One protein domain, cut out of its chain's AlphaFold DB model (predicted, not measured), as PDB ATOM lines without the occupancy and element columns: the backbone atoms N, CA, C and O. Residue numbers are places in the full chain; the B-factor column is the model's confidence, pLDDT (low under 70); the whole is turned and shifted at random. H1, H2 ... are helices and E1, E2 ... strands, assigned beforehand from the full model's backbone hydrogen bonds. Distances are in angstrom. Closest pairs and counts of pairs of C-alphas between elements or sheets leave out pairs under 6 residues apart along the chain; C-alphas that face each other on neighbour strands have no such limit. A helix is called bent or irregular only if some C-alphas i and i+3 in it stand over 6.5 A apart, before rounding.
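AT A GLANCE: This is residues 50 to 82, 105 to 111 and 124 to 139 of the 150 residues of an uncharacterized protein of Mycolicibacterium insubricum (UniProt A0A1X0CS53). A two-stranded hairpin, E1 and E2, and two helices, H1 and H2, make a loose group, with H1 near both E2 and H2. The helices run almost the same way, and the short strand E3 leads into H2, away from the hairpin. The printed part has 56 residues, with two named helices and three named strands that follow along the chain as H1, E1, E2, E3, H2; its class is mixed, helices and strands. The sheet has the order E1 - E2, antiparallel. The whole is only just compact, close to loose, with a radius of gyration of the C-alphas of 11.8 A and spans of 36 by 26 by 23 A.

HOW THE PARTS SIT: H1, residues 53 to 61, is joined by a tight link to E1, residues 65 to 70; their closest C-alphas, those of Leu 59 and Val 65, are 7.5 A apart. E1 and E2, residues 73 to 78, form a hairpin, antiparallel at 154 degrees, with N 67 and O 75 within hydrogen-bond range at 2.8 A, and N 77 and O 65 at 2.9 A. H1 and E2 are near each other, with 7 pairs of C-alphas within 10 A. E3, residues 124 to 127, pairs with no named strand and is apart from H1, E1 and E2. A tight link joins E3 to H2, residues 130 to 139; their closest C-alphas, those of Tyr 127 and Leu 133, are 6.1 A apart. H1 and H2 are near each other, with 7 pairs within 10 A, while H2 is apart from E1 and E2. Each O i to N i+4 pair is within hydrogen-bond range in H1, and 4 of 6 in H2.

IN THESE COORDINATES: H1 begins at C-alpha 53, (149.271, 20.542, 33.374), and is 11.9 A long. E1 is 14.6 A, E2 16.5 A and E3 10.3 A long. H2, 15.1 A long, ends at C-alpha 139, (140.977, 20.054, 12.845); it is only just irregular, with C-alphas 135 and 138 6.8 A apart.

THE WHOLE: The C-alphas of Glu 82 and Ser 107, the two farthest apart, are 37.3 A apart. Residues 83 to 104 are not printed, with 34.5 A between C-alphas 82 and 105; residues 112 to 123 are not printed either, with 12.9 A between C-alphas 111 and 124. The link from E2 to E3 is across the cut. The mean pLDDT of the printed part is 76.1, and residues 50 to 51, 70 to 71, 80 to 82 and 105 to 110 are under 70.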
ATOM      1  N   ALA A  50     147.256  13.654  38.035       57.25
ATOM      2  CA  ALA A  50     146.631  14.727  37.273       57.25
ATOM      3  C   ALA A  50     147.075  14.637  35.808       57.25
ATOM      4  O   ALA A  50     148.218  14.249  35.532       57.25
ATOM      5  N   LEU A  51     146.210  15.061  34.881       66.81
ATOM      6  CA  LEU A  51     146.616  15.348  33.510       66.81
ATOM      7  C   LEU A  51     147.902  16.195  33.487       66.81
ATOM      8  O   LEU A  51     148.137  17.037  34.358       66.81
ATOM      9  N   ASP A  52     148.723  16.005  32.450       71.81
ATOM     10  CA  ASP A  52     149.820  16.920  32.126       71.81
ATOM     11  C   ASP A  52     149.324  18.386  32.179       71.81
ATOM     12  O   ASP A  52     148.469  18.777  31.377       71.81
ATOM     13  N   PRO A  53     149.841  19.222  33.100       76.56
ATOM     14  CA  PRO A  53     149.271  20.542  33.374       76.56
ATOM     15  C   PRO A  53     149.424  21.510  32.194       76.56
ATOM     16  O   PRO A  53     148.647  22.455  32.057       76.56
ATOM     17  N   ASP A  54     150.416  21.283  31.326       81.94
ATOM     18  CA  ASP A  54     150.592  22.053  30.094       81.94
ATOM     19  C   ASP A  54     149.487  21.738  29.070       81.94
ATOM     20  O   ASP A  54     148.975  22.654  28.416       81.94
ATOM     21  N   LEU A  55     149.089  20.467  28.939       81.62
ATOM     22  CA  LEU A  55     147.967  20.063  28.092       81.62
ATOM     23  C   LEU A  55     146.633  20.562  28.654       81.62
ATOM     24  O   LEU A  55     145.836  21.114  27.895       81.62
ATOM     25  N   GLU A  56     146.413  20.443  29.964       83.94
ATOM     26  CA  GLU A  56     145.212  20.986  30.608       83.94
ATOM     27  C   GLU A  56     145.080  22.494  30.345       83.94
ATOM     28  O   GLU A  56     144.049  22.969  29.862       83.94
ATOM     29  N   ALA A  57     146.149  23.258  30.589       85.25
ATOM     30  CA  ALA A  57     146.155  24.697  30.356       85.25
ATOM     31  C   ALA A  57     145.884  25.057  28.884       85.25
ATOM     32  O   ALA A  57     145.222  26.064  28.609       85.25
ATOM     33  N   LEU A  58     146.368  24.246  27.936       87.50
ATOM     34  CA  LEU A  58     146.093  24.420  26.512       87.50
ATOM     35  C   LEU A  58     144.613  24.180  26.195       87.50
ATOM     36  O   LEU A  58     143.996  25.027  25.548       87.50
ATOM     37  N   LEU A  59     144.046  23.062  26.653       86.25
ATOM     38  CA  LEU A  59     142.643  22.704  26.427       86.25
ATOM     39  C   LEU A  59     141.711  23.786  26.989       86.25
ATOM     40  O   LEU A  59     140.894  24.345  26.252       86.25
ATOM     41  N   LEU A  60     141.915  24.183  28.249       85.31
ATOM     42  CA  LEU A  60     141.160  25.266  28.887       85.31
ATOM     43  C   LEU A  60     141.327  26.599  28.140       85.31
ATOM     44  O   LEU A  60     140.361  27.338  27.942       85.31
ATOM     45  N   GLY A  61     142.542  26.907  27.672       85.31
ATOM     46  CA  GLY A  61     142.831  28.106  26.880       85.31
ATOM     47  C   GLY A  61     142.136  28.133  25.513       85.31
ATOM     48  O   GLY A  61     141.852  29.215  24.996       85.31
ATOM     49  N   ARG A  62     141.828  26.958  24.949       84.69
ATOM     50  CA  ARG A  62     141.072  26.776  23.698       84.69
ATOM     51  C   ARG A  62     139.557  26.629  23.925       84.69
ATOM     52  O   ARG A  62     138.790  26.534  22.968       84.69
ATOM     53  N   GLY A  63     139.108  26.700  25.181       82.44
ATOM     54  CA  GLY A  63     137.695  26.688  25.560       82.44
ATOM     55  C   GLY A  63     137.103  25.298  25.778       82.44
ATOM     56  O   GLY A  63     135.880  25.182  25.860       82.44
ATOM     57  N   TRP A  64     137.938  24.260  25.854       85.25
ATOM     58  CA  TRP A  64     137.522  22.943  26.333       85.25
ATOM     59  C   TRP A  64     137.233  23.024  27.830       85.25
ATOM     60  O   TRP A  64     137.870  23.797  28.547       85.25
ATOM     61  N   VAL A  65     136.279  22.232  28.309       81.94
ATOM     62  CA  VAL A  65     135.897  22.202  29.726       81.94
ATOM     63  C   VAL A  65     136.007  20.780  30.240       81.94
ATOM     64  O   VAL A  65     135.534  19.858  29.581       81.94
ATOM     65  N   LEU A  66     136.621  20.610  31.413       80.50
ATOM     66  CA  LEU A  66     136.593  19.339  32.130       80.50
ATOM     67  C   LEU A  66     135.135  19.032  32.497       80.50
ATOM     68  O   LEU A  66     134.543  19.713  33.335       80.50
ATOM     69  N   ALA A  67     134.561  18.052  31.810       72.44
ATOM     70  CA  ALA A  67     133.176  17.633  31.957       72.44
ATOM     71  C   ALA A  67     133.015  16.714  33.168       72.44
ATOM     72  O   ALA A  67     132.126  16.912  33.993       72.44
ATOM     73  N   THR A  68     133.895  15.721  33.275       73.00
ATOM     74  CA  THR A  68     133.929  14.799  34.404       73.00
ATOM     75  C   THR A  68     135.302  14.156  34.539       73.00
ATOM     76  O   THR A  68     136.088  14.117  33.591       73.00
ATOM     77  N   HIS A  69     135.537  13.611  35.723       72.69
ATOM     78  CA  HIS A  69     136.645  12.731  36.030       72.69
ATOM     79  C   HIS A  69     136.052  11.379  36.431       72.69
ATOM     80  O   HIS A  69     135.255  11.314  37.372       72.69
ATOM     81  N   ALA A  70     136.386  10.315  35.703       68.06
ATOM     82  CA  ALA A  70     135.868   8.978  35.971       68.06
ATOM     83  C   ALA A  70     137.009   7.962  35.961       68.06
ATOM     84  O   ALA A  70     137.565   7.651  34.910       68.06
ATOM     85  N   GLY A  71     137.333   7.450  37.151       69.56
ATOM     86  CA  GLY A  71     138.483   6.572  37.338       69.56
ATOM     87  C   GLY A  71     139.779   7.283  36.955       69.56
ATOM     88  O   GLY A  71     140.007   8.425  37.326       69.56
ATOM     89  N   ASP A  72     140.574   6.616  36.139       70.31
ATOM     90  CA  ASP A  72     141.864   7.061  35.603       70.31
ATOM     91  C   ASP A  72     141.710   7.885  34.309       70.31
ATOM     92  O   ASP A  72     142.655   8.041  33.539       70.31
ATOM     93  N   CYS A  73     140.514   8.423  34.049       70.50
ATOM     94  CA  CYS A  73     140.218   9.175  32.835       70.50
ATOM     95  C   CYS A  73     139.627  10.563  33.114       70.50
ATOM     96  O   CYS A  73     138.581  10.702  33.757       70.50
ATOM     97  N   ASP A  74     140.257  11.585  32.530       79.00
ATOM     98  CA  ASP A  74     139.703  12.935  32.437       79.00
ATOM     99  C   ASP A  74     138.958  13.115  31.115       79.00
ATOM    100  O   ASP A  74     139.514  12.878  30.040       79.00
ATOM    101  N   PHE A  75     137.710  13.582  31.177       77.81
ATOM    102  CA  PHE A  75     136.893  13.841  29.994       77.81
ATOM    103  C   PHE A  75     136.718  15.343  29.786       77.81
ATOM    104  O   PHE A  75     136.092  16.027  30.597       77.81
ATOM    105  N   TYR A  76     137.225  15.853  28.667       80.94
ATOM    106  CA  TYR A  76     137.077  17.247  28.257       80.94
ATOM    107  C   TYR A  76     136.069  17.364  27.119       80.94
ATOM    108  O   TYR A  76     136.156  16.614  26.155       80.94
ATOM    109  N   ASP A  77     135.154  18.327  27.191       78.38
ATOM    110  CA  ASP A  77     134.123  18.574  26.174       78.38
ATOM    111  C   ASP A  77     134.333  19.917  25.460       78.38
ATOM    112  O   ASP A  77     134.776  20.903  26.067       78.38
ATOM    113  N   TRP A  78     133.997  19.954  24.164       73.44
ATOM    114  CA  TRP A  78     134.037  21.165  23.348       73.44
ATOM    115  C   TRP A  78     133.018  21.205  22.179       73.44
ATOM    116  O   TRP A  78     132.874  20.242  21.415       73.44
ATOM    117  N   PRO A  79     132.340  22.353  21.951       70.94
ATOM    118  CA  PRO A  79     132.175  23.436  22.918       70.94
ATOM    119  C   PRO A  79     131.484  22.905  24.175       70.94
ATOM    120  O   PRO A  79     130.706  21.960  24.080       70.94
ATOM    121  N   ALA A  80     131.764  23.535  25.319       65.94
ATOM    122  CA  ALA A  80     131.191  23.146  26.602       65.94
ATOM    123  C   ALA A  80     129.671  22.994  26.496       65.94
ATOM    124  O   ALA A  80     128.957  23.948  26.166       65.94
ATOM    125  N   SER A  81     129.190  21.790  26.746       62.03
ATOM    126  CA  SER A  81     127.777  21.485  26.647       62.03
ATOM    127  C   SER A  81     127.028  22.080  27.828       62.03
ATOM    128  O   SER A  81     127.539  22.180  28.939       62.03
ATOM    129  N   GLU A  82     125.779  22.479  27.596       55.12
ATOM    130  CA  GLU A  82     124.904  23.015  28.649       55.12
ATOM    131  C   GLU A  82     124.421  21.924  29.629       55.12
ATOM    132  O   GLU A  82     123.610  22.205  30.511       55.12
ATOM    133  N   SER A 105     151.155   4.081  36.181       56.34
ATOM    134  CA  SER A 105     152.599   4.022  36.410       56.34
ATOM    135  C   SER A 105     153.396   4.927  35.462       56.34
ATOM    136  O   SER A 105     153.121   5.005  34.272       56.34
ATOM    137  N   GLU A 106     154.510   5.503  35.938       58.25
ATOM    138  CA  GLU A 106     155.433   6.338  35.128       58.25
ATOM    139  C   GLU A 106     156.038   5.621  33.898       58.25
ATOM    140  O   GLU A 106     156.666   6.246  33.044       58.25
ATOM    141  N   SER A 107     155.916   4.293  33.832       59.41
ATOM    142  CA  SER A 107     156.373   3.458  32.718       59.41
ATOM    143  C   SER A 107     155.346   3.282  31.601       59.41
ATOM    144  O   SER A 107     155.693   2.711  30.567       59.41
ATOM    145  N   GLU A 108     154.103   3.699  31.818       64.31
ATOM    146  CA  GLU A 108     153.017   3.576  30.851       64.31
ATOM    147  C   GLU A 108     152.911   4.844  30.001       64.31
ATOM    148  O   GLU A 108     153.177   5.959  30.454       64.31
ATOM    149  N   GLU A 109     152.579   4.662  28.726       66.00
ATOM    150  CA  GLU A 109     152.422   5.775  27.795       66.00
ATOM    151  C   GLU A 109     151.041   6.409  27.999       66.00
ATOM    152  O   GLU A 109     150.041   5.701  28.106       66.00
ATOM    153  N   LEU A 110     150.976   7.743  28.035       69.06
ATOM    154  CA  LEU A 110     149.706   8.473  28.022       69.06
ATOM    155  C   LEU A 110     148.940   8.136  26.739       69.06
ATOM    156  O   LEU A 110     149.504   8.197  25.643       69.06
ATOM    157  N   HIS A 111     147.659   7.811  26.886       76.75
ATOM    158  CA  HIS A 111     146.758   7.568  25.767       76.75
ATOM    159  C   HIS A 111     145.669   8.639  25.753       76.75
ATOM    160  O   HIS A 111     145.090   8.989  26.780       76.75
ATOM    161  N   SER A 124     136.030   7.960  16.243       74.06
ATOM    162  CA  SER A 124     137.062   7.965  17.276       74.06
ATOM    163  C   SER A 124     138.461   8.044  16.661       74.06
ATOM    164  O   SER A 124     138.710   7.528  15.565       74.06
ATOM    165  N   ARG A 125     139.376   8.726  17.348       75.88
ATOM    166  CA  ARG A 125     140.809   8.758  17.040       75.88
ATOM    167  C   ARG A 125     141.593   8.619  18.336       75.88
ATOM    168  O   ARG A 125     141.333   9.361  19.274       75.88
ATOM    169  N   SER A 126     142.583   7.736  18.342       79.25
ATOM    170  CA  SER A 126     143.462   7.517  19.491       79.25
ATOM    171  C   SER A 126     144.868   8.028  19.184       79.25
ATOM    172  O   SER A 126     145.384   7.831  18.079       79.25
ATOM    173  N   TYR A 127     145.502   8.665  20.165       79.81
ATOM    174  CA  TYR A 127     146.851   9.216  20.079       79.81
ATOM    175  C   TYR A 127     147.660   8.735  21.281       79.81
ATOM    176  O   TYR A 127     147.196   8.798  22.412       79.81
ATOM    177  N   THR A 128     148.897   8.309  21.045       80.69
ATOM    178  CA  THR A 128     149.885   8.013  22.102       80.69
ATOM    179  C   THR A 128     150.937   9.117  22.233       80.69
ATOM    180  O   THR A 128     151.798   9.084  23.105       80.69
ATOM    181  N   ASP A 129     150.885  10.114  21.345       81.88
ATOM    182  CA  ASP A 129     151.801  11.247  21.312       81.88
ATOM    183  C   ASP A 129     151.031  12.556  21.504       81.88
ATOM    184  O   ASP A 129     150.134  12.903  20.730       81.88
ATOM    185  N   ARG A 130     151.431  13.317  22.526       82.38
ATOM    186  CA  ARG A 130     150.819  14.609  22.861       82.38
ATOM    187  C   ARG A 130     150.909  15.605  21.703       82.38
ATOM    188  O   ARG A 130     149.985  16.384  21.493       82.38
ATOM    189  N   ALA A 131     152.015  15.626  20.954       82.75
ATOM    190  CA  ALA A 131     152.178  16.584  19.862       82.75
ATOM    191  C   ALA A 131     151.248  16.263  18.680       82.75
ATOM    192  O   ALA A 131     150.757  17.190  18.038       82.75
ATOM    193  N   ALA A 132     150.968  14.982  18.431       82.56
ATOM    194  CA  ALA A 132     149.992  14.534  17.447       82.56
ATOM    195  C   ALA A 132     148.564  14.955  17.822       82.56
ATOM    196  O   ALA A 132     147.878  15.510  16.967       82.56
ATOM    197  N   LEU A 133     148.154  14.786  19.090       84.75
ATOM    198  CA  LEU A 133     146.869  15.306  19.576       84.75
ATOM    199  C   LEU A 133     146.786  16.822  19.360       84.75
ATOM    200  O   LEU A 133     145.850  17.308  18.734       84.75
ATOM    201  N   ILE A 134     147.792  17.570  19.827       86.38
ATOM    202  CA  ILE A 134     147.811  19.039  19.738       86.38
ATOM    203  C   ILE A 134     147.742  19.525  18.286       86.38
ATOM    204  O   ILE A 134     147.075  20.520  18.012       86.38
ATOM    205  N   ALA A 135     148.423  18.843  17.364       85.12
ATOM    206  CA  ALA A 135     148.398  19.188  15.946       85.12
ATOM    207  C   ALA A 135     147.021  18.967  15.303       85.12
ATOM    208  O   ALA A 135     146.689  19.669  14.353       85.12
ATOM    209  N   ASP A 136     146.242  18.014  15.818       84.00
ATOM    210  CA  ASP A 136     144.917  17.667  15.302       84.00
ATOM    211  C   ASP A 136     143.787  18.430  16.022       84.00
ATOM    212  O   ASP A 136     142.656  18.434  15.545       84.00
ATOM    213  N   LEU A 137     144.074  19.130  17.135       83.94
ATOM    214  CA  LEU A 137     143.078  19.921  17.879       83.94
ATOM    215  C   LEU A 137     142.391  20.972  17.000       83.94
ATOM    216  O   LEU A 137     141.182  21.139  17.096       83.94
ATOM    217  N   ASP A 138     143.136  21.658  16.129       83.12
ATOM    218  CA  ASP A 138     142.566  22.644  15.202       83.12
ATOM    219  C   ASP A 138     141.568  22.008  14.219       83.12
ATOM    220  O   ASP A 138     140.525  22.595  13.926       83.12
ATOM    221  N   ASP A 139     141.866  20.798  13.738       78.88
ATOM    222  CA  ASP A 139     140.977  20.054  12.845       78.88
ATOM    223  C   ASP A 139     139.754  19.530  13.611       78.88
ATOM    224  O   ASP A 139     138.636  19.666  13.117       78.88
TER     225      ASP A 139